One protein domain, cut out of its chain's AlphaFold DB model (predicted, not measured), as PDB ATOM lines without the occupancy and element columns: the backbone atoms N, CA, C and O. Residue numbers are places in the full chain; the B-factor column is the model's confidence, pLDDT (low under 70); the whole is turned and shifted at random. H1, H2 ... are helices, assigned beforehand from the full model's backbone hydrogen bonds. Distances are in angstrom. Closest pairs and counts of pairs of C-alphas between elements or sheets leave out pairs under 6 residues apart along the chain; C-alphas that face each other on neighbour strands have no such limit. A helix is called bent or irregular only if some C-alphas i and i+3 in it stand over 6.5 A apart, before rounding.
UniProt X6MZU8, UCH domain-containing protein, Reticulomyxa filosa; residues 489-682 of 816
ATOM      1  N   TRP A 489       6.550  -9.136 -46.972       90.44
ATOM      2  CA  TRP A 489       7.807  -8.573 -46.482       90.44
ATOM      3  C   TRP A 489       8.001  -8.854 -44.988       90.44
ATOM      4  O   TRP A 489       9.084  -9.279 -44.584       90.44
ATOM      5  N   HIS A 490       6.955  -8.707 -44.171       87.75
ATOM      6  CA  HIS A 490       7.002  -9.070 -42.751       87.75
ATOM      7  C   HIS A 490       7.287 -10.560 -42.528       87.75
ATOM      8  O   HIS A 490       8.116 -10.914 -41.682       87.75
ATOM      9  N   ASP A 491       6.665 -11.433 -43.319       85.38
ATOM     10  CA  ASP A 491       6.945 -12.873 -43.295       85.38
ATOM     11  C   ASP A 491       8.400 -13.175 -43.673       85.38
ATOM     12  O   ASP A 491       9.028 -14.095 -43.142       85.38
ATOM     13  N   LEU A 492       8.974 -12.380 -44.575       85.06
ATOM     14  CA  LEU A 492      10.355 -12.534 -45.010       85.06
ATOM     15  C   LEU A 492      11.372 -12.043 -43.967       85.06
ATOM     16  O   LEU A 492      12.421 -12.669 -43.797       85.06
ATOM     17  N   LEU A 493      11.066 -10.954 -43.255       78.62
ATOM     18  CA  LEU A 493      11.898 -10.441 -42.162       78.62
ATOM     19  C   LEU A 493      11.870 -11.361 -40.933       78.62
ATOM     20  O   LEU A 493      12.894 -11.534 -40.269       78.62
ATOM     21  N   SER A 494      10.713 -11.951 -40.630       80.19
ATOM     22  CA  SER A 494      10.510 -12.779 -39.435       80.19
ATOM     23  C   SER A 494      10.998 -14.222 -39.595       80.19
ATOM     24  O   SER A 494      11.430 -14.834 -38.616       80.19
ATOM     25  N   ASN A 495      10.979 -14.774 -40.813       81.56
ATOM     26  CA  ASN A 495      11.270 -16.184 -41.052       81.56
ATOM     27  C   ASN A 495      12.598 -16.408 -41.796       81.56
ATOM     28  O   ASN A 495      12.707 -16.234 -43.011       81.56
ATOM     29  N   GLU A 496      13.613 -16.915 -41.085       78.19
ATOM     30  CA  GLU A 496      14.924 -17.201 -41.680       78.19
ATOM     31  C   GLU A 496      14.887 -18.223 -42.830       78.19
ATOM     32  O   GLU A 496      15.771 -18.202 -43.692       78.19
ATOM     33  N   THR A 497      13.880 -19.103 -42.870       78.88
ATOM     34  CA  THR A 497      13.745 -20.123 -43.925       78.88
ATOM     35  C   THR A 497      13.438 -19.520 -45.298       78.88
ATOM     36  O   THR A 497      13.785 -20.121 -46.314       78.88
ATOM     37  N   ASN A 498      12.908 -18.291 -45.336       80.56
ATOM     38  CA  ASN A 498      12.563 -17.566 -46.561       80.56
ATOM     39  C   ASN A 498      13.734 -16.756 -47.149       80.56
ATOM     40  O   ASN A 498      13.633 -16.189 -48.239       80.56
ATOM     41  N   ARG A 499      14.895 -16.731 -46.481       76.31
ATOM     42  CA  ARG A 499      16.089 -16.000 -46.950       76.31
ATOM     43  C   ARG A 499      16.578 -16.384 -48.357       76.31
ATOM     44  O   ARG A 499      16.976 -15.471 -49.079       76.31
ATOM     45  N   PRO A 500      16.553 -17.661 -48.801       77.06
ATOM     46  CA  PRO A 500      16.969 -18.031 -50.160       77.06
ATOM     47  C   PRO A 500      16.103 -17.417 -51.262       77.06
ATOM     48  O   PRO A 500      16.535 -17.349 -52.407       77.06
ATOM     49  N   VAL A 501      14.886 -17.012 -50.905       79.38
ATOM     50  CA  VAL A 501      13.843 -16.528 -51.809       79.38
ATOM     51  C   VAL A 501      13.777 -14.996 -51.860       79.38
ATOM     52  O   VAL A 501      13.181 -14.407 -52.760       79.38
ATOM     53  N   CYS A 502      14.445 -14.342 -50.904       83.50
ATOM     54  CA  CYS A 502      14.453 -12.893 -50.729       83.50
ATOM     55  C   CYS A 502      14.932 -12.132 -51.966       83.50
ATOM     56  O   CYS A 502      14.370 -11.086 -52.283       83.50
ATOM     57  N   GLY A 503      15.912 -12.667 -52.696       84.38
ATOM     58  CA  GLY A 503      16.458 -12.010 -53.880       84.38
ATOM     59  C   GLY A 503      15.401 -11.765 -54.961       84.38
ATOM     60  O   GLY A 503      15.230 -10.631 -55.413       84.38
ATOM     61  N   GLU A 504      14.657 -12.803 -55.362       86.25
ATOM     62  CA  GLU A 504      13.621 -12.661 -56.393       86.25
ATOM     63  C   GLU A 504      12.419 -11.841 -55.914       86.25
ATOM     64  O   GLU A 504      11.906 -11.027 -56.685       86.25
ATOM     65  N   PHE A 505      12.008 -12.014 -54.652       91.12
ATOM     66  CA  PHE A 505      10.931 -11.229 -54.049       91.12
ATOM     67  C   PHE A 505      11.266  -9.731 -54.025       91.12
ATOM     68  O   PHE A 505      10.503  -8.920 -54.543       91.12
ATOM     69  N   CYS A 506      12.437  -9.363 -53.499       91.56
ATOM     70  CA  CYS A 506      12.897  -7.977 -53.423       91.56
ATOM     71  C   CYS A 506      13.041  -7.334 -54.804       91.56
ATOM     72  O   CYS A 506      12.722  -6.159 -54.977       91.56
ATOM     73  N   TYR A 507      13.498  -8.101 -55.800       89.38
ATOM     74  CA  TYR A 507      13.562  -7.625 -57.179       89.38
ATOM     75  C   TYR A 507      12.168  -7.306 -57.725       89.38
ATOM     76  O   TYR A 507      11.949  -6.213 -58.239       89.38
ATOM     77  N   PHE A 508      11.218  -8.239 -57.587       91.25
ATOM     78  CA  PHE A 508       9.836  -8.026 -58.020       91.25
ATOM     79  C   PHE A 508       9.207  -6.817 -57.319       91.25
ATOM     80  O   PHE A 508       8.622  -5.957 -57.972       91.25
ATOM     81  N   TYR A 509       9.387  -6.718 -56.002       92.62
ATOM     82  CA  TYR A 509       8.868  -5.606 -55.219       92.62
ATOM     83  C   TYR A 509       9.467  -4.268 -55.673       92.62
ATOM     84  O   TYR A 509       8.744  -3.291 -55.855       92.62
ATOM     85  N   GLY A 510      10.772  -4.234 -55.953       91.12
ATOM     86  CA  GLY A 510      11.436  -3.061 -56.511       91.12
ATOM     87  C   GLY A 510      10.843  -2.602 -57.847       91.12
ATOM     88  O   GLY A 510      10.622  -1.406 -58.040       91.12
ATOM     89  N   GLU A 511      10.532  -3.528 -58.755       89.38
ATOM     90  CA  GLU A 511       9.889  -3.203 -60.038       89.38
ATOM     91  C   GLU A 511       8.455  -2.684 -59.848       89.38
ATOM     92  O   GLU A 511       8.073  -1.695 -60.479       89.38
ATOM     93  N   VAL A 512       7.687  -3.279 -58.927       89.88
ATOM     94  CA  VAL A 512       6.348  -2.795 -58.546       89.88
ATOM     95  C   VAL A 512       6.412  -1.361 -58.015       89.88
ATOM     96  O   VAL A 512       5.632  -0.522 -58.462       89.88
ATOM     97  N   ILE A 513       7.363  -1.056 -57.124       89.56
ATOM     98  CA  ILE A 513       7.563   0.292 -56.567       89.56
ATOM     99  C   ILE A 513       7.845   1.296 -57.689       89.56
ATOM    100  O   ILE A 513       7.137   2.295 -57.809       89.56
ATOM    101  N   LYS A 514       8.828   1.015 -58.556       87.19
ATOM    102  CA  LYS A 514       9.183   1.912 -59.671       87.19
ATOM    103  C   LYS A 514       8.000   2.158 -60.599       87.19
ATOM    104  O   LYS A 514       7.725   3.305 -60.945       87.19
ATOM    105  N   TYR A 515       7.300   1.094 -60.991       86.56
ATOM    106  CA  TYR A 515       6.151   1.208 -61.882       86.56
ATOM    107  C   TYR A 515       5.026   2.023 -61.248       86.56
ATOM    108  O   TYR A 515       4.460   2.898 -61.901       86.56
ATOM    109  N   TYR A 516       4.722   1.774 -59.973       84.94
ATOM    110  CA  TYR A 516       3.680   2.504 -59.260       84.94
ATOM    111  C   TYR A 516       4.006   3.997 -59.144       84.94
ATOM    112  O   TYR A 516       3.147   4.832 -59.417       84.94
ATOM    113  N   CYS A 517       5.254   4.343 -58.827       82.12
ATOM    114  CA  CYS A 517       5.714   5.729 -58.776       82.12
ATOM    115  C   CYS A 517       5.606   6.439 -60.136       82.12
ATOM    116  O   CYS A 517       5.078   7.546 -60.206       82.12
ATOM    117  N   VAL A 518       6.036   5.797 -61.229       81.38
ATOM    118  CA  VAL A 518       5.881   6.353 -62.590       81.38
ATOM    119  C   VAL A 518       4.407   6.529 -62.943       81.38
ATOM    120  O   VAL A 518       4.015   7.556 -63.486       81.38
ATOM    121  N   HIS A 519       3.576   5.547 -62.604       77.81
ATOM    122  CA  HIS A 519       2.146   5.609 -62.856       77.81
ATOM    123  C   HIS A 519       1.476   6.785 -62.131       77.81
ATOM    124  O   HIS A 519       0.614   7.432 -62.715       77.81
ATOM    125  N   ILE A 520       1.888   7.100 -60.899       73.38
ATOM    126  CA  ILE A 520       1.397   8.283 -60.174       73.38
ATOM    127  C   ILE A 520       1.752   9.572 -60.909       73.38
ATOM    128  O   ILE A 520       0.886  10.426 -61.071       73.38
ATOM    129  N   LEU A 521       2.996   9.710 -61.377       71.75
ATOM    130  CA  LEU A 521       3.442  10.909 -62.099       71.75
ATOM    131  C   LEU A 521       2.657  11.147 -63.398       71.75
ATOM    132  O   LEU A 521       2.549  12.285 -63.845       71.75
ATOM    133  N   LEU A 522       2.133  10.080 -64.006       72.00
ATOM    134  CA  LEU A 522       1.372  10.134 -65.254       72.00
ATOM    135  C   LEU A 522      -0.142  10.313 -65.051       72.00
ATOM    136  O   LEU A 522      -0.834  10.624 -66.019       72.00
ATOM    137  N   MET A 523      -0.671  10.105 -63.840       66.88
ATOM    138  CA  MET A 523      -2.103  10.254 -63.569       66.88
ATOM    139  C   MET A 523      -2.471  11.690 -63.187       66.88
ATOM    140  O   MET A 523      -1.830  12.314 -62.345       66.88
ATOM    141  N   ASP A 524      -3.545  12.201 -63.794       54.41
ATOM    142  CA  ASP A 524      -4.071  13.536 -63.509       54.41
ATOM    143  C   ASP A 524      -4.658  13.601 -62.081       54.41
ATOM    144  O   ASP A 524      -5.335  12.682 -61.608       54.41
ATOM    145  N   VAL A 525      -4.386  14.704 -61.382       53.69
ATOM    146  CA  VAL A 525      -4.403  14.888 -59.909       53.69
ATOM    147  C   VAL A 525      -5.797  14.729 -59.258       53.69
ATOM    148  O   VAL A 525      -5.940  14.786 -58.031       53.69
ATOM    149  N   ASN A 526      -6.842  14.513 -60.058       52.12
ATOM    150  CA  ASN A 526      -8.242  14.620 -59.645       52.12
ATOM    151  C   ASN A 526      -8.917  13.301 -59.236       52.12
ATOM    152  O   ASN A 526     -10.025  13.338 -58.702       52.12
ATOM    153  N   THR A 527      -8.262  12.150 -59.395       53.03
ATOM    154  CA  THR A 527      -8.836  10.838 -59.040       53.03
ATOM    155  C   THR A 527      -8.079  10.203 -57.870       53.03
ATOM    156  O   THR A 527      -6.991   9.675 -58.047       53.03
ATOM    157  N   GLU A 528      -8.663  10.274 -56.667       59.50
ATOM    158  CA  GLU A 528      -8.291   9.533 -55.439       59.50
ATOM    159  C   GLU A 528      -6.924   9.832 -54.779       59.50
ATOM    160  O   GLU A 528      -6.120   8.941 -54.507       59.50
ATOM    161  N   ARG A 529      -6.705  11.092 -54.366       63.16
ATOM    162  CA  ARG A 529      -5.558  11.512 -53.520       63.16
ATOM    163  C   ARG A 529      -5.319  10.649 -52.264       63.16
ATOM    164  O   ARG A 529      -4.181  10.564 -51.805       63.16
ATOM    165  N   SER A 530      -6.352  10.019 -51.700       67.38
ATOM    166  CA  SER A 530      -6.241   9.221 -50.470       67.38
ATOM    167  C   SER A 530      -5.410   7.946 -50.657       67.38
ATOM    168  O   SER A 530      -4.492   7.716 -49.872       67.38
ATOM    169  N   LEU A 531      -5.658   7.154 -51.705       65.75
ATOM    170  CA  LEU A 531      -4.926   5.902 -51.952       65.75
ATOM    171  C   LEU A 531      -3.459   6.154 -52.313       65.75
ATOM    172  O   LEU A 531      -2.583   5.400 -51.891       65.75
ATOM    173  N   TYR A 532      -3.176   7.249 -53.019       71.06
ATOM    174  CA  TYR A 532      -1.800   7.665 -53.288       71.06
ATOM    175  C   TYR A 532      -1.058   8.025 -52.009       71.06
ATOM    176  O   TYR A 532       0.046   7.535 -51.790       71.06
ATOM    177  N   SER A 533      -1.676   8.825 -51.133       74.38
ATOM    178  CA  SER A 533      -1.057   9.184 -49.853       74.38
ATOM    179  C   SER A 533      -0.771   7.955 -48.982       74.38
ATOM    180  O   SER A 533       0.283   7.883 -48.355       74.38
ATOM    181  N   GLN A 534      -1.653   6.948 -49.014       78.50
ATOM    182  CA  GLN A 534      -1.453   5.681 -48.310       78.50
ATOM    183  C   GLN A 534      -0.280   4.880 -48.892       78.50
ATOM    184  O   GLN A 534       0.585   4.440 -48.142       78.50
ATOM    185  N   ALA A 535      -0.199   4.735 -50.217       78.12
ATOM    186  CA  ALA A 535       0.903   4.019 -50.860       78.12
ATOM    187  C   ALA A 535       2.262   4.726 -50.690       78.12
ATOM    188  O   ALA A 535       3.283   4.063 -50.514       78.12
ATOM    189  N   MET A 536       2.290   6.063 -50.695       81.69
ATOM    190  CA  MET A 536       3.508   6.824 -50.391       81.69
ATOM    191  C   MET A 536       3.934   6.645 -48.931       81.69
ATOM    192  O   MET A 536       5.113   6.406 -48.671       81.69
ATOM    193  N   GLY A 537       2.983   6.693 -47.991       85.62
ATOM    194  CA  GLY A 537       3.245   6.400 -46.579       85.62
ATOM    195  C   GLY A 537       3.813   4.994 -46.383       85.62
ATOM    196  O   GLY A 537       4.759   4.807 -45.620       85.62
ATOM    197  N   HIS A 538       3.311   4.027 -47.148       87.62
ATOM    198  CA  HIS A 538       3.831   2.666 -47.164       87.62
ATOM    199  C   HIS A 538       5.273   2.571 -47.685       87.62
ATOM    200  O   HIS A 538       6.116   1.933 -47.063       87.62
ATOM    201  N   PHE A 539       5.608   3.227 -48.799       90.00
ATOM    202  CA  PHE A 539       6.990   3.223 -49.304       90.00
ATOM    203  C   PHE A 539       7.962   3.938 -48.368       90.00
ATOM    204  O   PHE A 539       9.113   3.515 -48.247       90.00
ATOM    205  N   GLN A 540       7.503   4.986 -47.683       90.44
ATOM    206  CA  GLN A 540       8.281   5.631 -46.635       90.44
ATOM    207  C   GLN A 540       8.527   4.664 -45.475       90.44
ATOM    208  O   GLN A 540       9.679   4.454 -45.114       90.44
ATOM    209  N   TRP A 541       7.488   4.001 -44.961       92.19
ATOM    210  CA  TRP A 541       7.634   2.967 -43.933       92.19
ATOM    211  C   TRP A 541       8.602   1.849 -44.363       92.19
ATOM    212  O   TRP A 541       9.532   1.514 -43.628       92.19
ATOM    213  N   LEU A 542       8.450   1.329 -45.585       93.44
ATOM    214  CA  LEU A 542       9.302   0.273 -46.134       93.44
ATOM    215  C   LEU A 542      10.768   0.712 -46.226       93.44
ATOM    216  O   LEU A 542      11.664  -0.090 -45.971       93.44
ATOM    217  N   PHE A 543      11.029   1.974 -46.578       94.44
ATOM    218  CA  PHE A 543      12.382   2.526 -46.591       94.44
ATOM    219  C   PHE A 543      13.010   2.488 -45.197       94.44
ATOM    220  O   PHE A 543      14.125   1.994 -45.038       94.44
ATOM    221  N   GLU A 544      12.293   2.968 -44.184       94.06
ATOM    222  CA  GLU A 544      12.779   3.009 -42.802       94.06
ATOM    223  C   GLU A 544      13.041   1.599 -42.260       94.06
ATOM    224  O   GLU A 544      14.105   1.334 -41.686       94.06
ATOM    225  N   GLU A 545      12.122   0.668 -42.521       93.38
ATOM    226  CA  GLU A 545      12.248  -0.723 -42.096       93.38
ATOM    227  C   GLU A 545      13.389  -1.444 -42.829       93.38
ATOM    228  O   GLU A 545      14.177  -2.153 -42.202       93.38
ATOM    229  N   ALA A 546      13.566  -1.213 -44.134       94.19
ATOM    230  CA  ALA A 546      14.673  -1.782 -44.899       94.19
ATOM    231  C   ALA A 546      16.042  -1.238 -44.446       94.19
ATOM    232  O   ALA A 546      17.003  -2.007 -44.359       94.19
ATOM    233  N   VAL A 547      16.147   0.053 -44.098       95.94
ATOM    234  CA  VAL A 547      17.375   0.634 -43.516       95.94
ATOM    235  C   VAL A 547      17.663   0.021 -42.143       95.94
ATOM    236  O   VAL A 547      18.799  -0.376 -41.867       95.94
ATOM    237  N   SER A 548      16.641  -0.100 -41.292       94.56
ATOM    238  CA  SER A 548      16.732  -0.740 -39.973       94.56
ATOM    239  C   SER A 548      17.192  -2.199 -40.085       94.56
ATOM    240  O   SER A 548      18.143  -2.608 -39.406       94.56
ATOM    241  N   ALA A 549      16.584  -2.966 -40.994       92.56
ATOM    242  CA  ALA A 549      16.945  -4.348 -41.283       92.56
ATOM    243  C   ALA A 549      18.389  -4.459 -41.792       92.56
ATOM    244  O   ALA A 549      19.146  -5.289 -41.288       92.56
ATOM    245  N   LEU A 550      18.809  -3.590 -42.720       94.12
ATOM    246  CA  LEU A 550      20.178  -3.566 -43.241       94.12
ATOM    247  C   LEU A 550      21.199  -3.306 -42.130       94.12
ATOM    248  O   LEU A 550      22.207  -4.009 -42.054       94.12
ATOM    249  N   CYS A 551      20.934  -2.338 -41.246       92.00
ATOM    250  CA  CYS A 551      21.829  -1.988 -40.142       92.00
ATOM    251  C   CYS A 551      22.040  -3.163 -39.177       92.00
ATOM    252  O   CYS A 551      23.178  -3.441 -38.792       92.00
ATOM    253  N   LYS A 552      20.962  -3.876 -38.826       90.56
ATOM    254  CA  LYS A 552      20.987  -5.023 -37.899       90.56
ATOM    255  C   LYS A 552      21.548  -6.300 -38.527       90.56
ATOM    256  O   LYS A 552      21.997  -7.183 -37.805       90.56
ATOM    257  N   TYR A 553      21.494  -6.424 -39.851       88.69
ATOM    258  CA  TYR A 553      21.836  -7.667 -40.530       88.69
ATOM    259  C   TYR A 553      23.344  -7.944 -40.557       88.69
ATOM    260  O   TYR A 553      24.136  -7.101 -40.986       88.69
ATOM    261  N   GLU A 554      23.730  -9.162 -40.182       85.44
ATOM    262  CA  GLU A 554      25.088  -9.679 -40.349       85.44
ATOM    263  C   GLU A 554      25.208 -10.478 -41.650       85.44
ATOM    264  O   GLU A 554      24.491 -11.454 -41.870       85.44
ATOM    265  N   SER A 555      26.144 -10.066 -42.507       85.38
ATOM    266  CA  SER A 555      26.377 -10.705 -43.803       85.38
ATOM    267  C   SER A 555      26.850 -12.146 -43.656       85.38
ATOM    268  O   SER A 555      27.846 -12.425 -42.979       85.38
ATOM    269  N   LYS A 556      26.188 -13.047 -44.384       81.56
ATOM    270  CA  LYS A 556      26.582 -14.455 -44.502       81.56
ATOM    271  C   LYS A 556      27.552 -14.700 -45.658       81.56
ATOM    272  O   LYS A 556      27.972 -15.839 -45.866       81.56
ATOM    273  N   GLU A 557      27.924 -13.657 -46.404       78.12
ATOM    274  CA  GLU A 557      28.887 -13.777 -47.496       78.12
ATOM    275  C   GLU A 557      30.269 -14.163 -46.969       78.12
ATOM    276  O   GLU A 557      30.710 -13.737 -45.893       78.12
ATOM    277  N   TYR A 558      31.001 -14.931 -47.770       69.69
ATOM    278  CA  TYR A 558      32.382 -15.290 -47.490       69.69
ATOM    279  C   TYR A 558      33.228 -15.065 -48.736       69.69
ATOM    280  O   TYR A 558      32.860 -15.520 -49.810       69.69
ATOM    281  N   VAL A 559      34.390 -14.422 -48.595       61.53
ATOM    282  CA  VAL A 559      35.263 -14.057 -49.734       61.53
ATOM    283  C   VAL A 559      35.652 -15.275 -50.594       61.53
ATOM    284  O   VAL A 559      35.878 -15.139 -51.786       61.53
ATOM    285  N   ARG A 560      35.688 -16.481 -50.004       58.47
ATOM    286  CA  ARG A 560      36.063 -17.735 -50.691       58.47
ATOM    287  C   ARG A 560      34.913 -18.447 -51.416       58.47
ATOM    288  O   ARG A 560      35.171 -19.429 -52.102       58.47
ATOM    289  N   HIS A 561      33.663 -18.018 -51.228       55.34
ATOM    290  CA  HIS A 561      32.496 -18.644 -51.850       55.34
ATOM    291  C   HIS A 561      31.611 -17.581 -52.502       55.34
ATOM    292  O   HIS A 561      31.033 -16.747 -51.814       55.34
ATOM    293  N   GLU A 562      31.424 -17.672 -53.818       57.81
ATOM    294  CA  GLU A 562      30.556 -16.781 -54.609       57.81
ATOM    295  C   GLU A 562      29.053 -16.965 -54.337       57.81
ATOM    296  O   GLU A 562      28.208 -16.550 -55.130       57.81
ATOM    297  N   LYS A 563      28.668 -17.609 -53.229       72.56
ATOM    298  CA  LYS A 563      27.253 -17.687 -52.885       72.56
ATOM    299  C   LYS A 563      26.823 -16.326 -52.350       72.56
ATOM    300  O   LYS A 563      27.026 -16.022 -51.177       72.56
ATOM    301  N   ASN A 564      26.244 -15.529 -53.244       79.31
ATOM    302  CA  ASN A 564      25.684 -14.221 -52.931       79.31
ATOM    303  C   ASN A 564      24.680 -14.333 -51.787       79.31
ATOM    304  O   ASN A 564      23.817 -15.220 -51.773       79.31
ATOM    305  N   ASP A 565      24.767 -13.393 -50.855       88.12
ATOM    306  CA  ASP A 565      23.757 -13.234 -49.826       88.12
ATOM    307  C   ASP A 565      22.536 -12.558 -50.455       88.12
ATOM    308  O   ASP A 565      22.486 -11.341 -50.665       88.12
ATOM    309  N   GLN A 566      21.572 -13.397 -50.840       87.56
ATOM    310  CA  GLN A 566      20.335 -12.986 -51.506       87.56
ATOM    311  C   GLN A 566      19.511 -12.035 -50.639       87.56
ATOM    312  O   GLN A 566      18.818 -11.175 -51.172       87.56
ATOM    313  N   TYR A 567      19.609 -12.161 -49.312       89.88
ATOM    314  CA  TYR A 567      18.899 -11.292 -48.390       89.88
ATOM    315  C   TYR A 567      19.539  -9.903 -48.353       89.88
ATOM    316  O   TYR A 567      18.860  -8.914 -48.618       89.88
ATOM    317  N   LEU A 568      20.857  -9.828 -48.135       91.81
ATOM    318  CA  LEU A 568      21.601  -8.564 -48.182       91.81
ATOM    319  C   LEU A 568      21.423  -7.844 -49.527       91.81
ATOM    320  O   LEU A 568      21.132  -6.651 -49.568       91.81
ATOM    321  N   THR A 569      21.579  -8.578 -50.631       91.81
ATOM    322  CA  THR A 569      21.435  -8.025 -51.984       91.81
ATOM    323  C   THR A 569      19.997  -7.562 -52.236       91.81
ATOM    324  O   THR A 569      19.796  -6.488 -52.799       91.81
ATOM    325  N   GLY A 570      19.000  -8.330 -51.783       91.88
ATOM    326  CA  GLY A 570      17.583  -7.982 -51.889       91.88
ATOM    327  C   GLY A 570      17.231  -6.680 -51.165       91.88
ATOM    328  O   GLY A 570      16.632  -5.795 -51.778       91.88
ATOM    329  N   LEU A 571      17.681  -6.512 -49.914       93.75
ATOM    330  CA  LEU A 571      17.486  -5.270 -49.150       93.75
ATOM    331  C   LEU A 571      18.015  -4.048 -49.915       93.75
ATOM    332  O   LEU A 571      17.319  -3.042 -50.048       93.75
ATOM    333  N   LEU A 572      19.227  -4.149 -50.466       96.19
ATOM    334  CA  LEU A 572      19.847  -3.072 -51.242       96.19
ATOM    335  C   LEU A 572      19.058  -2.759 -52.527       96.19
ATOM    336  O   LEU A 572      18.894  -1.594 -52.881       96.19
ATOM    337  N   VAL A 573      18.516  -3.773 -53.208       94.44
ATOM    338  CA  VAL A 573      17.682  -3.585 -54.411       94.44
ATOM    339  C   VAL A 573      16.370  -2.859 -54.096       94.44
ATOM    340  O   VAL A 573      15.970  -1.981 -54.867       94.44
ATOM    341  N   VAL A 574      15.714  -3.177 -52.977       95.00
ATOM    342  CA  VAL A 574      14.496  -2.469 -52.542       95.00
ATOM    343  C   VAL A 574      14.816  -1.021 -52.193       95.00
ATOM    344  O   VAL A 574      14.170  -0.119 -52.720       95.00
ATOM    345  N   LEU A 575      15.869  -0.783 -51.402       96.31
ATOM    346  CA  LEU A 575      16.320   0.569 -51.051       96.31
ATOM    347  C   LEU A 575      16.611   1.414 -52.297       96.31
ATOM    348  O   LEU A 575      16.111   2.531 -52.412       96.31
ATOM    349  N   LYS A 576      17.347   0.858 -53.269       96.00
ATOM    350  CA  LYS A 576      17.587   1.502 -54.570       96.00
ATOM    351  C   LYS A 576      16.271   1.846 -55.267       96.00
ATOM    352  O   LYS A 576      16.103   2.956 -55.761       96.00
ATOM    353  N   SER A 577      15.345   0.894 -55.331       95.19
ATOM    354  CA  SER A 577      14.083   1.061 -56.057       95.19
ATOM    355  C   SER A 577      13.201   2.145 -55.440       95.19
ATOM    356  O   SER A 577      12.598   2.913 -56.185       95.19
ATOM    357  N   ILE A 578      13.192   2.268 -54.109       93.94
ATOM    358  CA  ILE A 578      12.500   3.357 -53.408       93.94
ATOM    359  C   ILE A 578      13.180   4.700 -53.677       93.94
ATOM    360  O   ILE A 578      12.493   5.663 -53.985       93.94
ATOM    361  N   LEU A 579      14.513   4.783 -53.627       93.38
ATOM    362  CA  LEU A 579      15.236   6.034 -53.901       93.38
ATOM    363  C   LEU A 579      15.027   6.546 -55.335       93.38
ATOM    364  O   LEU A 579      15.013   7.758 -55.551       93.38
ATOM    365  N   VAL A 580      14.865   5.629 -56.295       92.19
ATOM    366  CA  VAL A 580      14.536   5.942 -57.695       92.19
ATOM    367  C   VAL A 580      13.069   6.342 -57.844       92.19
ATOM    368  O   VAL A 580      12.773   7.327 -58.515       92.19
ATOM    369  N   GLY A 581      12.150   5.570 -57.256       86.94
ATOM    370  CA  GLY A 581      10.709   5.783 -57.401       86.94
ATOM    371  C   GLY A 581      10.181   6.975 -56.600       86.94
ATOM    372  O   GLY A 581       9.295   7.682 -57.068       86.94
ATOM    373  N   LEU A 582      10.744   7.233 -55.420       86.56
ATOM    374  CA  LEU A 582      10.328   8.296 -54.508       86.56
ATOM    375  C   LEU A 582      11.531   9.147 -54.060       86.56
ATOM    376  O   LEU A 582      11.977   9.054 -52.910       86.56
ATOM    377  N   PRO A 583      12.060  10.020 -54.942       86.62
ATOM    378  CA  PRO A 583      13.210  10.869 -54.625       86.62
ATOM    379  C   PRO A 583      12.985  11.783 -53.414       86.62
ATOM    380  O   PRO A 583      13.942  12.148 -52.735       86.62
ATOM    381  N   GLU A 584      11.730  12.119 -53.101       84.62
ATOM    382  CA  GLU A 584      11.347  12.951 -51.952       84.62
ATOM    383  C   GLU A 584      11.812  12.376 -50.605       84.62
ATOM    384  O   GLU A 584      12.133  13.139 -49.691       84.62
ATOM    385  N   VAL A 585      11.952  11.047 -50.483       86.56
ATOM    386  CA  VAL A 585      12.460  10.391 -49.259       86.56
ATOM    387  C   VAL A 585      13.851  10.903 -48.879       86.56
ATOM    388  O   VAL A 585      14.175  10.988 -47.691       86.56
ATOM    389  N   LYS A 586      14.655  11.314 -49.870       87.56
ATOM    390  CA  LYS A 586      15.994  11.884 -49.656       87.56
ATOM    391  C   LYS A 586      15.951  13.161 -48.811       87.56
ATOM    392  O   LYS A 586      16.869  13.401 -48.031       87.56
ATOM    393  N   ASN A 587      14.885  13.952 -48.954       84.50
ATOM    394  CA  ASN A 587      14.713  15.242 -48.285       84.50
ATOM    395  C   ASN A 587      13.822  15.138 -47.043       84.50
ATOM    396  O   ASN A 587      14.075  15.822 -46.054       84.50
ATOM    397  N   ASN A 588      12.815  14.260 -47.068       84.31
ATOM    398  CA  ASN A 588      11.853  14.113 -45.974       84.31
ATOM    399  C   ASN A 588      12.479  13.475 -44.722       84.31
ATOM    400  O   ASN A 588      12.093  13.807 -43.606       84.31
ATOM    401  N   ASN A 589      13.477  12.600 -44.898       83.44
ATOM    402  CA  ASN A 589      14.073  11.812 -43.818       83.44
ATOM    403  C   ASN A 589      15.618  11.921 -43.774       83.44
ATOM    404  O   ASN A 589      16.319  10.906 -43.867       83.44
ATOM    405  N   PRO A 590      16.201  13.119 -43.563       87.31
ATOM    406  CA  PRO A 590      17.650  13.332 -43.682       87.31
ATOM    407  C   PRO A 590      18.474  12.502 -42.685       87.31
ATOM    408  O   PRO A 590      19.586  12.073 -42.992       87.31
ATOM    409  N   LYS A 591      17.926  12.214 -41.495       91.06
ATOM    410  CA  LYS A 591      18.590  11.366 -40.489       91.06
ATOM    411  C   LYS A 591      18.757   9.924 -40.972       91.06
ATOM    412  O   LYS A 591      19.830   9.349 -40.808       91.06
ATOM    413  N   ILE A 592      17.713   9.360 -41.574       93.38
ATOM    414  CA  ILE A 592      17.691   7.970 -42.047       93.38
ATOM    415  C   ILE A 592      18.552   7.834 -43.301       93.38
ATOM    416  O   ILE A 592      19.307   6.877 -43.427       93.38
ATOM    417  N   VAL A 593      18.529   8.838 -44.180       92.62
ATOM    418  CA  VAL A 593      19.429   8.925 -45.338       92.62
ATOM    419  C   VAL A 593      20.888   8.954 -44.882       92.62
ATOM    420  O   VAL A 593      21.692   8.171 -45.378       92.62
ATOM    421  N   LYS A 594      21.236   9.769 -43.879       91.56
ATOM    422  CA  LYS A 594      22.593   9.790 -43.312       91.56
ATOM    423  C   LYS A 594      22.977   8.458 -42.663       91.56
ATOM    424  O   LYS A 594      24.108   8.001 -42.807       91.56
ATOM    425  N   GLN A 595      22.042   7.810 -41.969       94.62
ATOM    426  CA  GLN A 595      22.253   6.475 -41.407       94.62
ATOM    427  C   GLN A 595      22.532   5.445 -42.506       94.62
ATOM    428  O   GLN A 595      23.512   4.710 -42.405       94.62
ATOM    429  N   LEU A 596      21.718   5.420 -43.565       96.00
ATOM    430  CA  LEU A 596      21.905   4.539 -44.713       96.00
ATOM    431  C   LEU A 596      23.243   4.810 -45.409       96.00
ATOM    432  O   LEU A 596      23.965   3.870 -45.720       96.00
ATOM    433  N   GLN A 597      23.606   6.079 -45.602       93.94
ATOM    434  CA  GLN A 597      24.868   6.478 -46.226       93.94
ATOM    435  C   GLN A 597      26.054   5.934 -45.433       93.94
ATOM    436  O   GLN A 597      26.938   5.290 -45.998       93.94
ATOM    437  N   ASN A 598      26.052   6.162 -44.117       91.50
ATOM    438  CA  ASN A 598      27.092   5.666 -43.228       91.50
ATOM    439  C   ASN A 598      27.154   4.143 -43.258       91.50
ATOM    440  O   ASN A 598      28.240   3.592 -43.391       91.50
ATOM    441  N   GLU A 599      26.016   3.457 -43.172       94.19
ATOM    442  CA  GLU A 599      25.962   1.998 -43.218       94.19
ATOM    443  C   GLU A 599      26.517   1.450 -44.545       94.19
ATOM    444  O   GLU A 599      27.358   0.550 -44.536       94.19
ATOM    445  N   VAL A 600      26.124   2.029 -45.685       95.06
ATOM    446  CA  VAL A 600      26.578   1.599 -47.015       95.06
ATOM    447  C   VAL A 600      28.075   1.855 -47.208       95.06
ATOM    448  O   VAL A 600      28.806   0.945 -47.607       95.06
ATOM    449  N   LEU A 601      28.560   3.058 -46.894       91.06
ATOM    450  CA  LEU A 601      29.976   3.402 -47.039       91.06
ATOM    451  C   LEU A 601      30.841   2.611 -46.057       91.06
ATOM    452  O   LEU A 601      31.751   1.899 -46.475       91.06
ATOM    453  N   THR A 602      30.537   2.693 -44.762       86.69
ATOM    454  CA  THR A 602      31.444   2.209 -43.713       86.69
ATOM    455  C   THR A 602      31.264   0.741 -43.383       86.69
ATOM    456  O   THR A 602      32.246   0.105 -43.039       86.69
ATOM    457  N   LYS A 603      30.055   0.168 -43.487       88.25
ATOM    458  CA  LYS A 603      29.820  -1.236 -43.114       88.25
ATOM    459  C   LYS A 603      29.603  -2.140 -44.312       88.25
ATOM    460  O   LYS A 603      30.025  -3.290 -44.257       88.25
ATOM    461  N   CYS A 604      28.984  -1.671 -45.395       91.19
ATOM    462  CA  CYS A 604      28.775  -2.495 -46.588       91.19
ATOM    463  C   CYS A 604      29.986  -2.519 -47.522       91.19
ATOM    464  O   CYS A 604      30.341  -3.609 -47.964       91.19
ATOM    465  N   LEU A 605      30.603  -1.369 -47.822       90.12
ATOM    466  CA  LEU A 605      31.610  -1.244 -48.886       90.12
ATOM    467  C   LEU A 605      33.057  -1.159 -48.389       90.12
ATOM    468  O   LEU A 605      33.912  -1.865 -48.930       90.12
ATOM    469  N   PHE A 606      33.329  -0.299 -47.405       84.12
ATOM    470  CA  PHE A 606      34.684   0.120 -47.026       84.12
ATOM    471  C   PHE A 606      35.000  -0.104 -45.545       84.12
ATOM    472  O   PHE A 606      35.851   0.582 -44.989       84.12
ATOM    473  N   ASN A 607      34.349  -1.082 -44.905       75.44
ATOM    474  CA  ASN A 607      34.722  -1.480 -43.548       75.44
ATOM    475  C   ASN A 607      36.131  -2.072 -43.571       75.44
ATOM    476  O   ASN A 607      36.328  -3.199 -44.028       75.44
ATOM    477  N   TYR A 608      37.115  -1.297 -43.145       59.75
ATOM    478  CA  TYR A 608      38.464  -1.792 -42.977       59.75
ATOM    479  C   TYR A 608      38.676  -2.060 -41.487       59.75
ATOM    480  O   TYR A 608      38.421  -1.165 -40.678       59.75
ATOM    481  N   PRO A 609      39.135  -3.259 -41.094       53.53
ATOM    482  CA  PRO A 609      39.616  -3.457 -39.743       53.53
ATOM    483  C   PRO A 609      40.829  -2.565 -39.557       53.53
ATOM    484  O   PRO A 609      41.903  -2.846 -40.080       53.53
ATOM    485  N   ASP A 610      40.632  -1.458 -38.856       50.22
ATOM    486  CA  ASP A 610      41.710  -0.544 -38.549       50.22
ATOM    487  C   ASP A 610      42.751  -1.292 -37.703       50.22
ATOM    488  O   ASP A 610      42.548  -1.606 -36.528       50.22
ATOM    489  N   GLN A 611      43.866  -1.628 -38.353       43.53
ATOM    490  CA  GLN A 611      45.013  -2.315 -37.763       43.53
ATOM    491  C   GLN A 611      45.668  -1.488 -36.638       43.53
ATOM    492  O   GLN A 611      46.381  -2.026 -35.786       43.53
ATOM    493  N   TYR A 612      45.395  -0.180 -36.602       42.59
ATOM    494  CA  TYR A 612      45.932   0.786 -35.654       42.59
ATOM    495  C   TYR A 612      44.927   1.213 -34.576       42.59
ATOM    496  O   TYR A 612      45.368   1.631 -33.499       42.59
ATOM    497  N   VAL A 613      43.618   1.036 -34.775       41.78
ATOM    498  CA  VAL A 613      42.626   1.189 -33.704       41.78
ATOM    499  C   VAL A 613      42.592  -0.078 -32.862       41.78
ATOM    500  O   VAL A 613      42.301  -1.190 -33.296       41.78
ATOM    501  N   ASN A 614      42.923   0.133 -31.595       43.03
ATOM    502  CA  ASN A 614      42.986  -0.856 -30.534       43.03
ATOM    503  C   ASN A 614      41.575  -1.263 -30.076       43.03
ATOM    504  O   ASN A 614      41.278  -1.273 -28.881       43.03
ATOM    505  N   THR A 615      40.653  -1.555 -30.996       40.22
ATOM    506  CA  THR A 615      39.354  -2.064 -30.579       40.22
ATOM    507  C   THR A 615      39.536  -3.500 -30.133       40.22
ATOM    508  O   THR A 615      39.969  -4.383 -30.874       40.22
ATOM    509  N   PHE A 616      39.162  -3.714 -28.877       39.09
ATOM    510  CA  PHE A 616      38.863  -4.986 -28.233       39.09
ATOM    511  C   PHE A 616      38.292  -6.044 -29.213       39.09
ATOM    512  O   PHE A 616      38.569  -7.227 -29.063       39.09
ATOM    513  N   GLU A 617      37.552  -5.630 -30.240       39.09
ATOM    514  CA  GLU A 617      36.931  -6.456 -31.278       39.09
ATOM    515  C   GLU A 617      37.905  -7.074 -32.301       39.09
ATOM    516  O   GLU A 617      37.750  -8.250 -32.623       39.09
ATOM    517  N   ASN A 618      38.947  -6.365 -32.757       41.72
ATOM    518  CA  ASN A 618      39.805  -6.820 -33.867       41.72
ATOM    519  C   ASN A 618      40.641  -8.065 -33.534       41.72
ATOM    520  O   ASN A 618      40.951  -8.867 -34.417       41.72
ATOM    521  N   LEU A 619      41.009  -8.228 -32.261       40.97
ATOM    522  CA  LEU A 619      41.907  -9.293 -31.805       40.97
ATOM    523  C   LEU A 619      41.191 -10.406 -31.036       40.97
ATOM    524  O   LEU A 619      41.803 -11.440 -30.779       40.97
ATOM    525  N   THR A 620      39.939 -10.200 -30.606       39.41
ATOM    526  CA  THR A 620      39.317 -11.097 -29.612       39.41
ATOM    527  C   THR A 620      37.847 -11.381 -29.777       39.41
ATOM    528  O   THR A 620      37.300 -12.163 -28.993       39.41
ATOM    529  N   ALA A 621      37.188 -10.763 -30.751       36.12
ATOM    530  CA  ALA A 621      35.834 -11.175 -31.000       36.12
ATOM    531  C   ALA A 621      35.870 -12.665 -31.430       36.12
ATOM    532  O   ALA A 621      36.643 -13.054 -32.309       36.12
ATOM    533  N   PRO A 622      35.033 -13.537 -30.833       39.00
ATOM    534  CA  PRO A 622      34.688 -14.819 -31.454       39.00
ATOM    535  C   PRO A 622      34.052 -14.620 -32.848       39.00
ATOM    536  O   PRO A 622      33.908 -15.573 -33.616       39.00
ATOM    537  N   HIS A 623      33.724 -13.371 -33.183       42.81
ATOM    538  CA  HIS A 623      33.280 -12.878 -34.472       42.81
ATOM    539  C   HIS A 623      34.443 -12.175 -35.186       42.81
ATOM    540  O   HIS A 623      35.355 -11.639 -34.579       42.81
ATOM    541  N   GLN A 624      34.469 -12.286 -36.501       46.50
ATOM    542  CA  GLN A 624      35.592 -11.915 -37.361       46.50
ATOM    543  C   GLN A 624      35.941 -10.414 -37.219       46.50
ATOM    544  O   GLN A 624      35.076  -9.658 -36.773       46.50
ATOM    545  N   PRO A 625      37.153  -9.957 -37.614       49.69
ATOM    546  CA  PRO A 625      37.432  -8.519 -37.741       49.69
ATOM    547  C   PRO A 625      36.289  -7.822 -38.502       49.69
ATOM    548  O   PRO A 625      35.625  -8.496 -39.299       49.69
ATOM    549  N   PRO A 626      36.028  -6.521 -38.286       57.19
ATOM    550  CA  PRO A 626      34.966  -5.792 -38.967       57.19
ATOM    551  C   PRO A 626      35.247  -5.791 -40.475       57.19
ATOM    552  O   PRO A 626      36.008  -4.994 -41.010       57.19
ATOM    553  N   ILE A 627      34.674  -6.780 -41.156       71.25
ATOM    554  CA  ILE A 627      34.776  -7.004 -42.595       71.25
ATOM    555  C   ILE A 627      33.539  -6.361 -43.229       71.25
ATOM    556  O   ILE A 627      32.462  -6.384 -42.617       71.25
ATOM    557  N   PRO A 628      33.635  -5.823 -44.457       85.06
ATOM    558  CA  PRO A 628      32.474  -5.269 -45.130       85.06
ATOM    559  C   PRO A 628      31.369  -6.322 -45.276       85.06
ATOM    560  O   PRO A 628      31.642  -7.499 -45.540       85.06
ATOM    561  N   LYS A 629      30.107  -5.907 -45.131       88.56
ATOM    562  CA  LYS A 629      28.941  -6.769 -45.359       88.56
ATOM    563  C   LYS A 629      28.906  -7.252 -46.812       88.56
ATOM    564  O   LYS A 629      28.600  -8.418 -47.041       88.56
ATOM    565  N   CYS A 630      29.249  -6.394 -47.776       89.75
ATOM    566  CA  CYS A 630      29.250  -6.740 -49.197       89.75
ATOM    567  C   CYS A 630      30.632  -7.241 -49.633       89.75
ATOM    568  O   CYS A 630      31.574  -6.462 -49.791       89.75
ATOM    569  N   LYS A 631      30.749  -8.552 -49.837       83.69
ATOM    570  CA  LYS A 631      31.996  -9.249 -50.185       83.69
ATOM    571  C   LYS A 631      31.966  -9.790 -51.615       83.69
ATOM    572  O   LYS A 631      33.026  -9.960 -52.209       83.69
ATOM    573  N   THR A 632      30.783 -10.041 -52.174       84.56
ATOM    574  CA  THR A 632      30.609 -10.509 -53.556       84.56
ATOM    575  C   THR A 632      30.482  -9.350 -54.546       84.56
ATOM    576  O   THR A 632      30.070  -8.243 -54.199       84.56
ATOM    577  N   SER A 633      30.796  -9.596 -55.822       85.31
ATOM    578  CA  SER A 633      30.609  -8.595 -56.884       85.31
ATOM    579  C   SER A 633      29.151  -8.135 -56.993       85.31
ATOM    580  O   SER A 633      28.894  -6.961 -57.251       85.31
ATOM    581  N   SER A 634      28.199  -9.044 -56.757       88.06
ATOM    582  CA  SER A 634      26.765  -8.746 -56.810       88.06
ATOM    583  C   SER A 634      26.328  -7.820 -55.675       88.06
ATOM    584  O   SER A 634      25.686  -6.803 -55.938       88.06
ATOM    585  N   SER A 635      26.693  -8.129 -54.424       91.81
ATOM    586  CA  SER A 635      26.308  -7.307 -53.271       91.81
ATOM    587  C   SER A 635      27.001  -5.945 -53.291       91.81
ATOM    588  O   SER A 635      26.357  -4.925 -53.050       91.81
ATOM    589  N   ARG A 636      28.283  -5.889 -53.685       92.31
ATOM    590  CA  ARG A 636      29.009  -4.617 -53.845       92.31
ATOM    591  C   ARG A 636      28.387  -3.744 -54.927       92.31
ATOM    592  O   ARG A 636      28.208  -2.554 -54.693       92.31
ATOM    593  N   LYS A 637      28.014  -4.319 -56.078       93.88
ATOM    594  CA  LYS A 637      27.293  -3.584 -57.128       93.88
ATOM    595  C   LYS A 637      25.980  -3.010 -56.594       93.88
ATOM    596  O   LYS A 637      25.731  -1.828 -56.778       93.88
ATOM    597  N   ALA A 638      25.174  -3.813 -55.897       94.88
ATOM    598  CA  ALA A 638      23.914  -3.343 -55.323       94.88
ATOM    599  C   ALA A 638      24.120  -2.202 -54.305       94.88
ATOM    600  O   ALA A 638      23.365  -1.236 -54.307       94.88
ATOM    601  N   ALA A 639      25.168  -2.274 -53.479       96.62
ATOM    602  CA  ALA A 639      25.510  -1.214 -52.532       96.62
ATOM    603  C   ALA A 639      25.978   0.076 -53.228       96.62
ATOM    604  O   ALA A 639      25.563   1.165 -52.834       96.62
ATOM    605  N   PHE A 640      26.795  -0.029 -54.283       96.19
ATOM    606  CA  PHE A 640      27.178   1.128 -55.099       96.19
ATOM    607  C   PHE A 640      25.985   1.748 -55.823       96.19
ATOM    608  O   PHE A 640      25.883   2.969 -55.858       96.19
ATOM    609  N   ASP A 641      25.069   0.932 -56.345       96.56
ATOM    610  CA  ASP A 641      23.840   1.418 -56.968       96.56
ATOM    611  C   ASP A 641      22.995   2.225 -55.965       96.56
ATOM    612  O   ASP A 641      22.508   3.298 -56.309       96.56
ATOM    613  N   VAL A 642      22.850   1.757 -54.717       97.06
ATOM    614  CA  VAL A 642      22.164   2.522 -53.655       97.06
ATOM    615  C   VAL A 642      22.882   3.843 -53.395       97.06
ATOM    616  O   VAL A 642      22.245   4.892 -53.419       97.06
ATOM    617  N   LEU A 643      24.203   3.812 -53.183       95.62
ATOM    618  CA  LEU A 643      24.995   5.017 -52.924       95.62
ATOM    619  C   LEU A 643      24.866   6.040 -54.062       95.62
ATOM    620  O   LEU A 643      24.679   7.227 -53.803       95.62
ATOM    621  N   PHE A 644      24.931   5.577 -55.310       95.38
ATOM    622  CA  PHE A 644      24.758   6.407 -56.497       95.38
ATOM    623  C   PHE A 644      23.381   7.076 -56.515       95.38
ATOM    624  O   PHE A 644      23.293   8.297 -56.641       95.38
ATOM    625  N   GLU A 645      22.310   6.303 -56.309       95.31
ATOM    626  CA  GLU A 645      20.951   6.848 -56.292       95.31
ATOM    627  C   GLU A 645      20.726   7.817 -55.130       95.31
ATOM    628  O   GLU A 645      19.998   8.793 -55.294       95.31
ATOM    629  N   MET A 646      21.370   7.617 -53.976       93.50
ATOM    630  CA  MET A 646      21.323   8.578 -52.868       93.50
ATOM    631  C   MET A 646      22.011   9.902 -53.206       93.50
ATOM    632  O   MET A 646      21.528  10.951 -52.791       93.50
ATOM    633  N   CYS A 647      23.127   9.857 -53.939       93.12
ATOM    634  CA  CYS A 647      23.879  11.046 -54.342       93.12
ATOM    635  C   CYS A 647      23.169  11.842 -55.444       93.12
ATOM    636  O   CYS A 647      23.328  13.060 -55.534       93.12
ATOM    637  N   LYS A 648      22.397  11.162 -56.296       91.94
ATOM    638  CA  LYS A 648      21.676  11.793 -57.401       91.94
ATOM    639  C   LYS A 648      20.710  12.859 -56.877       91.94
ATOM    640  O   LYS A 648      19.877  12.570 -56.015       91.94
ATOM    641  N   ASP A 649      20.839  14.073 -57.407       87.81
ATOM    642  CA  ASP A 649      20.056  15.257 -57.031       87.81
ATOM    643  C   ASP A 649      20.128  15.609 -55.526       87.81
ATOM    644  O   ASP A 649      19.263  16.307 -55.001       87.81
ATOM    645  N   ASN A 650      21.168  15.143 -54.817       89.25
ATOM    646  CA  ASN A 650      21.416  15.451 -53.408       89.25
ATOM    647  C   ASN A 650      22.896  15.835 -53.188       89.25
ATOM    648  O   ASN A 650      23.731  14.975 -52.881       89.25
ATOM    649  N   PRO A 651      23.245  17.130 -53.328       90.44
ATOM    650  CA  PRO A 651      24.634  17.583 -53.263       90.44
ATOM    651  C   PRO A 651      25.274  17.370 -51.887       90.44
ATOM    652  O   PRO A 651      26.484  17.171 -51.811       90.44
ATOM    653  N   VAL A 652      24.479  17.368 -50.810       89.56
ATOM    654  CA  VAL A 652      24.972  17.147 -49.441       89.56
ATOM    655  C   VAL A 652      25.487  15.718 -49.294       89.56
ATOM    656  O   VAL A 652      26.641  15.509 -48.927       89.56
ATOM    657  N   VAL A 653      24.663  14.728 -49.652       89.88
ATOM    658  CA  VAL A 653      25.050  13.309 -49.589       89.88
ATOM    659  C   VAL A 653      26.219  13.020 -50.531       89.88
ATOM    660  O   VAL A 653      27.145  12.301 -50.157       89.88
ATOM    661  N   TRP A 654      26.201  13.606 -51.731       93.12
ATOM    662  CA  TRP A 654      27.292  13.462 -52.693       93.12
ATOM    663  C   TRP A 654      28.624  13.994 -52.149       93.12
ATOM    664  O   TRP A 654      29.625  13.278 -52.195       93.12
ATOM    665  N   TYR A 655      28.640  15.207 -51.589       93.81
ATOM    666  CA  TYR A 655      29.855  15.812 -51.043       93.81
ATOM    667  C   TYR A 655      30.392  15.028 -49.840       93.81
ATOM    668  O   TYR A 655      31.597  14.792 -49.744       93.81
ATOM    669  N   ASP A 656      29.505  14.564 -48.958       90.50
ATOM    670  CA  ASP A 656      29.875  13.737 -47.808       90.50
ATOM    671  C   ASP A 656      30.481  12.394 -48.252       90.50
ATOM    672  O   ASP A 656      31.509  11.960 -47.721       90.50
ATOM    673  N   ALA A 657      29.887  11.745 -49.262       90.88
ATOM    674  CA  ALA A 657      30.413  10.506 -49.827       90.88
ATOM    675  C   ALA A 657      31.778  10.722 -50.498       90.88
ATOM    676  O   ALA A 657      32.709   9.954 -50.248       90.88
ATOM    677  N   LEU A 658      31.923  11.783 -51.297       91.75
ATOM    678  CA  LEU A 658      33.184  12.136 -51.948       91.75
ATOM    679  C   LEU A 658      34.278  12.441 -50.920       91.75
ATOM    680  O   LEU A 658      35.380  11.914 -51.034       91.75
ATOM    681  N   SER A 659      33.965  13.226 -49.889       91.12
ATOM    682  CA  SER A 659      34.898  13.555 -48.806       91.12
ATOM    683  C   SER A 659      35.355  12.302 -48.059       91.12
ATOM    684  O   SER A 659      36.526  12.173 -47.704       91.12
ATOM    685  N   HIS A 660      34.448  11.345 -47.840       88.81
ATOM    686  CA  HIS A 660      34.800  10.066 -47.236       88.81
ATOM    687  C   HIS A 660      35.741   9.246 -48.128       88.81
ATOM    688  O   HIS A 660      36.759   8.765 -47.638       88.81
ATOM    689  N   LEU A 661      35.442   9.127 -49.424       88.75
ATOM    690  CA  LEU A 661      36.296   8.414 -50.380       88.75
ATOM    691  C   LEU A 661      37.665   9.077 -50.550       88.75
ATOM    692  O   LEU A 661      38.671   8.377 -50.613       88.75
ATOM    693  N   HIS A 662      37.709  10.410 -50.594       87.69
ATOM    694  CA  HIS A 662      38.951  11.170 -50.673       87.69
ATOM    695  C   HIS A 662      39.823  10.910 -49.447       87.69
ATOM    696  O   HIS A 662      40.973  10.532 -49.601       87.69
ATOM    697  N   ARG A 663      39.257  10.977 -48.236       87.06
ATOM    698  CA  ARG A 663      39.985  10.621 -47.011       87.06
ATOM    699  C   ARG A 663      40.520   9.188 -47.040       87.06
ATOM    700  O   ARG A 663      41.672   8.988 -46.693       87.06
ATOM    701  N   LEU A 664      39.727   8.204 -47.474       83.19
ATOM    702  CA  LEU A 664      40.210   6.818 -47.596       83.19
ATOM    703  C   LEU A 664      41.371   6.694 -48.594       83.19
ATOM    704  O   LEU A 664      42.256   5.858 -48.418       83.19
ATOM    705  N   HIS A 665      41.355   7.501 -49.656       81.94
ATOM    706  CA  HIS A 665      42.450   7.570 -50.612       81.94
ATOM    707  C   HIS A 665      43.697   8.202 -49.990       81.94
ATOM    708  O   HIS A 665      44.754   7.584 -50.045       81.94
ATOM    709  N   GLU A 666      43.565   9.366 -49.352       82.81
ATOM    710  CA  GLU A 666      44.672  10.056 -48.679       82.81
ATOM    711  C   GLU A 666      45.288   9.188 -47.575       82.81
ATOM    712  O   GLU A 666      46.494   8.985 -47.560       82.81
ATOM    713  N   GLU A 667      44.474   8.558 -46.722       78.31
ATOM    714  CA  GLU A 667      44.953   7.624 -45.692       78.31
ATOM    715  C   GLU A 667      45.738   6.454 -46.305       78.31
ATOM    716  O   GLU A 667      46.770   6.033 -45.777       78.31
ATOM    717  N   PHE A 668      45.274   5.916 -47.436       74.81
ATOM    718  CA  PHE A 668      45.989   4.858 -48.144       74.81
ATOM    719  C   PHE A 668      47.321   5.353 -48.729       74.81
ATOM    720  O   PHE A 668      48.337   4.656 -48.634       74.81
ATOM    721  N   VAL A 669      47.319   6.548 -49.317       75.94
ATOM    722  CA  VAL A 669      48.501   7.197 -49.886       75.94
ATOM    723  C   VAL A 669      49.534   7.498 -48.800       75.94
ATOM    724  O   VAL A 669      50.700   7.147 -48.971       75.94
ATOM    725  N   GLU A 670      49.119   8.031 -47.653       74.12
ATOM    726  CA  GLU A 670      49.982   8.267 -46.492       74.12
ATOM    727  C   GLU A 670      50.602   6.965 -45.963       74.12
ATOM    728  O   GLU A 670      51.798   6.917 -45.665       74.12
ATOM    729  N   GLN A 671      49.816   5.885 -45.872       66.50
ATOM    730  CA  GLN A 671      50.292   4.590 -45.371       66.50
ATOM    731  C   GLN A 671      51.319   3.931 -46.296       66.50
ATOM    732  O   GLN A 671      52.301   3.345 -45.834       66.50
ATOM    733  N   VAL A 672      51.084   3.970 -47.607       66.31
ATOM    734  CA  VAL A 672      51.958   3.309 -48.584       66.31
ATOM    735  C   VAL A 672      53.137   4.204 -48.977       66.31
ATOM    736  O   VAL A 672      54.240   3.701 -49.216       66.31
ATOM    737  N   GLY A 673      52.932   5.517 -48.968       64.06
ATOM    738  CA  GLY A 673      53.833   6.537 -49.479       64.06
ATOM    739  C   GLY A 673      53.734   6.666 -51.000       64.06
ATOM    740  O   GLY A 673      53.841   5.670 -51.720       64.06
ATOM    741  N   ASP A 674      53.629   7.904 -51.494       61.41
ATOM    742  CA  ASP A 674      53.492   8.250 -52.923       61.41
ATOM    743  C   ASP A 674      54.453   7.484 -53.841       61.41
ATOM    744  O   ASP A 674      54.099   7.017 -54.923       61.41
ATOM    745  N   LYS A 675      55.694   7.301 -53.379       58.19
ATOM    746  CA  LYS A 675      56.763   6.651 -54.146       58.19
ATOM    747  C   LYS A 675      56.533   5.156 -54.385       58.19
ATOM    748  O   LYS A 675      57.120   4.619 -55.319       58.19
ATOM    749  N   LYS A 676      55.742   4.479 -53.545       61.38
ATOM    750  CA  LYS A 676      55.471   3.034 -53.650       61.38
ATOM    751  C   LYS A 676      54.208   2.714 -54.441       61.38
ATOM    752  O   LYS A 676      54.111   1.603 -54.950       61.38
ATOM    753  N   ILE A 677      53.254   3.643 -54.528       66.94
ATOM    754  CA  ILE A 677      52.057   3.449 -55.356       66.94
ATOM    755  C   ILE A 677      52.466   3.434 -56.836       66.94
ATOM    756  O   ILE A 677      51.976   2.593 -57.574       66.94
ATOM    757  N   GLY A 678      53.463   4.232 -57.238       64.06
ATOM    758  CA  GLY A 678      54.045   4.158 -58.582       64.06
ATOM    759  C   GLY A 678      53.077   4.598 -59.690       64.06
ATOM    760  O   GLY A 678      51.886   4.810 -59.473       64.06
ATOM    761  N   TRP A 679      53.593   4.775 -60.906       70.06
ATOM    762  CA  TRP A 679      52.775   5.127 -62.080       70.06
ATOM    763  C   TRP A 679      52.087   3.902 -62.704       70.06
ATOM    764  O   TRP A 679      51.166   4.043 -63.506       70.06
ATOM    765  N   ASP A 680      52.546   2.704 -62.346       73.50
ATOM    766  CA  ASP A 680      52.114   1.402 -62.842       73.50
ATOM    767  C   ASP A 680      51.116   0.703 -61.904       73.50
ATOM    768  O   ASP A 680      50.787  -0.469 -62.116       73.50
ATOM    769  N   PHE A 681      50.586   1.416 -60.899       74.50
ATOM    770  CA  PHE A 681      49.552   0.888 -60.017       74.50
ATOM    771  C   PHE A 681      48.360   0.368 -60.820       74.50
ATOM    772  O   PHE A 681      47.640   1.122 -61.479       74.50
ATOM    773  N   ASN A 682      48.100  -0.931 -60.701       78.12
ATOM    774  CA  ASN A 682      46.898  -1.539 -61.238       78.12
ATOM    775  C   ASN A 682      46.194  -2.342 -60.136       78.12
ATOM    776  O   ASN A 682      46.669  -3.421 -59.763       78.12
TER     777      ASN A 682
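Overview. This is residues 489 to 682 of the 816 residues of the protein "UCH domain-containing protein" of Reticulomyxa filosa (UniProt X6MZU8). An elongated helical bundle in two layers: H2, H4 and H8 lie side by side and run the same way, and H3 and H6 cover one side of them, running back. H9 turns off from the end of H8 and runs away from the bundle with H10 at its far end, while H7 lies in a loop away from the core, and residues 521 to 531, round the turn from H2 to H3, stick out. The printed part has 194 residues, with ten named helices, H1 to H10 in order, and no named strand; the class is all helix. It is only just compact, close to loose, with a radius of gyration of the C-alphas of 19.1 A and spans of 65 by 40 by 31 A.

Along the chain. H1, residues 489 to 494, begins at C-alpha 489 (7.807, -8.573, -46.482). H2, residues 496 to 522, is 38.6 A long, has a kink of 59 degrees near residue 503 and is irregular: C-alphas 497 and 500 are 7.3 A apart. H3, residues 529 to 552, is 35.0 A long. H4, residues 566 to 581, measures 21.9 A and begins at C-alpha 566 (20.335, -12.986, -51.506). H5 is residues 585 to 588, H6 residues 590 to 605 with 20.8 A, and H7 residues 616 to 620. H8, residues 633 to 647, measures 20.9 A. H9, residues 651 to 672, is 31.2 A long and ends at C-alpha 672 (51.958, 3.309, -48.584); H10 is residues 674 to 677.

Arrangement. H2, H3, H4, H6 and H8 form an up and down bundle, each running against the one before it. H1 and H2 only just touch, only at the corner, with 3 pairs of C-alphas within 8 A; the closest are those of Leu 492 and Asn 498, 5.7 A. H2 touches H4 at a shallow tilt of 9 degrees, closest at the C-alphas of Gly 503 and Gly 570, 4.6 A. H3, with residues 539 to 550 alone, touches H4 in a helical hairpin, closest at the C-alphas of Ala 546 and Leu 571, 6.2 A. H4 touches H8, closest at the C-alphas of Lys 576 and Val 642, 4.8 A. H6 touches H8, closest at the C-alphas of Val 600 and Ala 639, 6.3 A. H5 is near H3 and H6. H8 and H9 touch only at the corner, and H7 touches no helix. Every O i to N i+4 pair is within hydrogen-bond range in H1, H3, H4, H8 and H9; in H2 19 of 23 are, in H6 11 of 12, in H7 0 of 1, with 0 of 2 O i to N i+3 pairs; H5 and H10 are too short.

Size, cuts and confidence. The C-alphas farthest apart, those of Thr 527 and Lys 675, are 65.9 A apart. The printed part has no cut. The links H3 to H4 and H7 to H8 are long. Mean pLDDT of the printed part is 80.2; residues 523 to 531, 558 to 562, 608 to 626 and 671 to 678 are under 70.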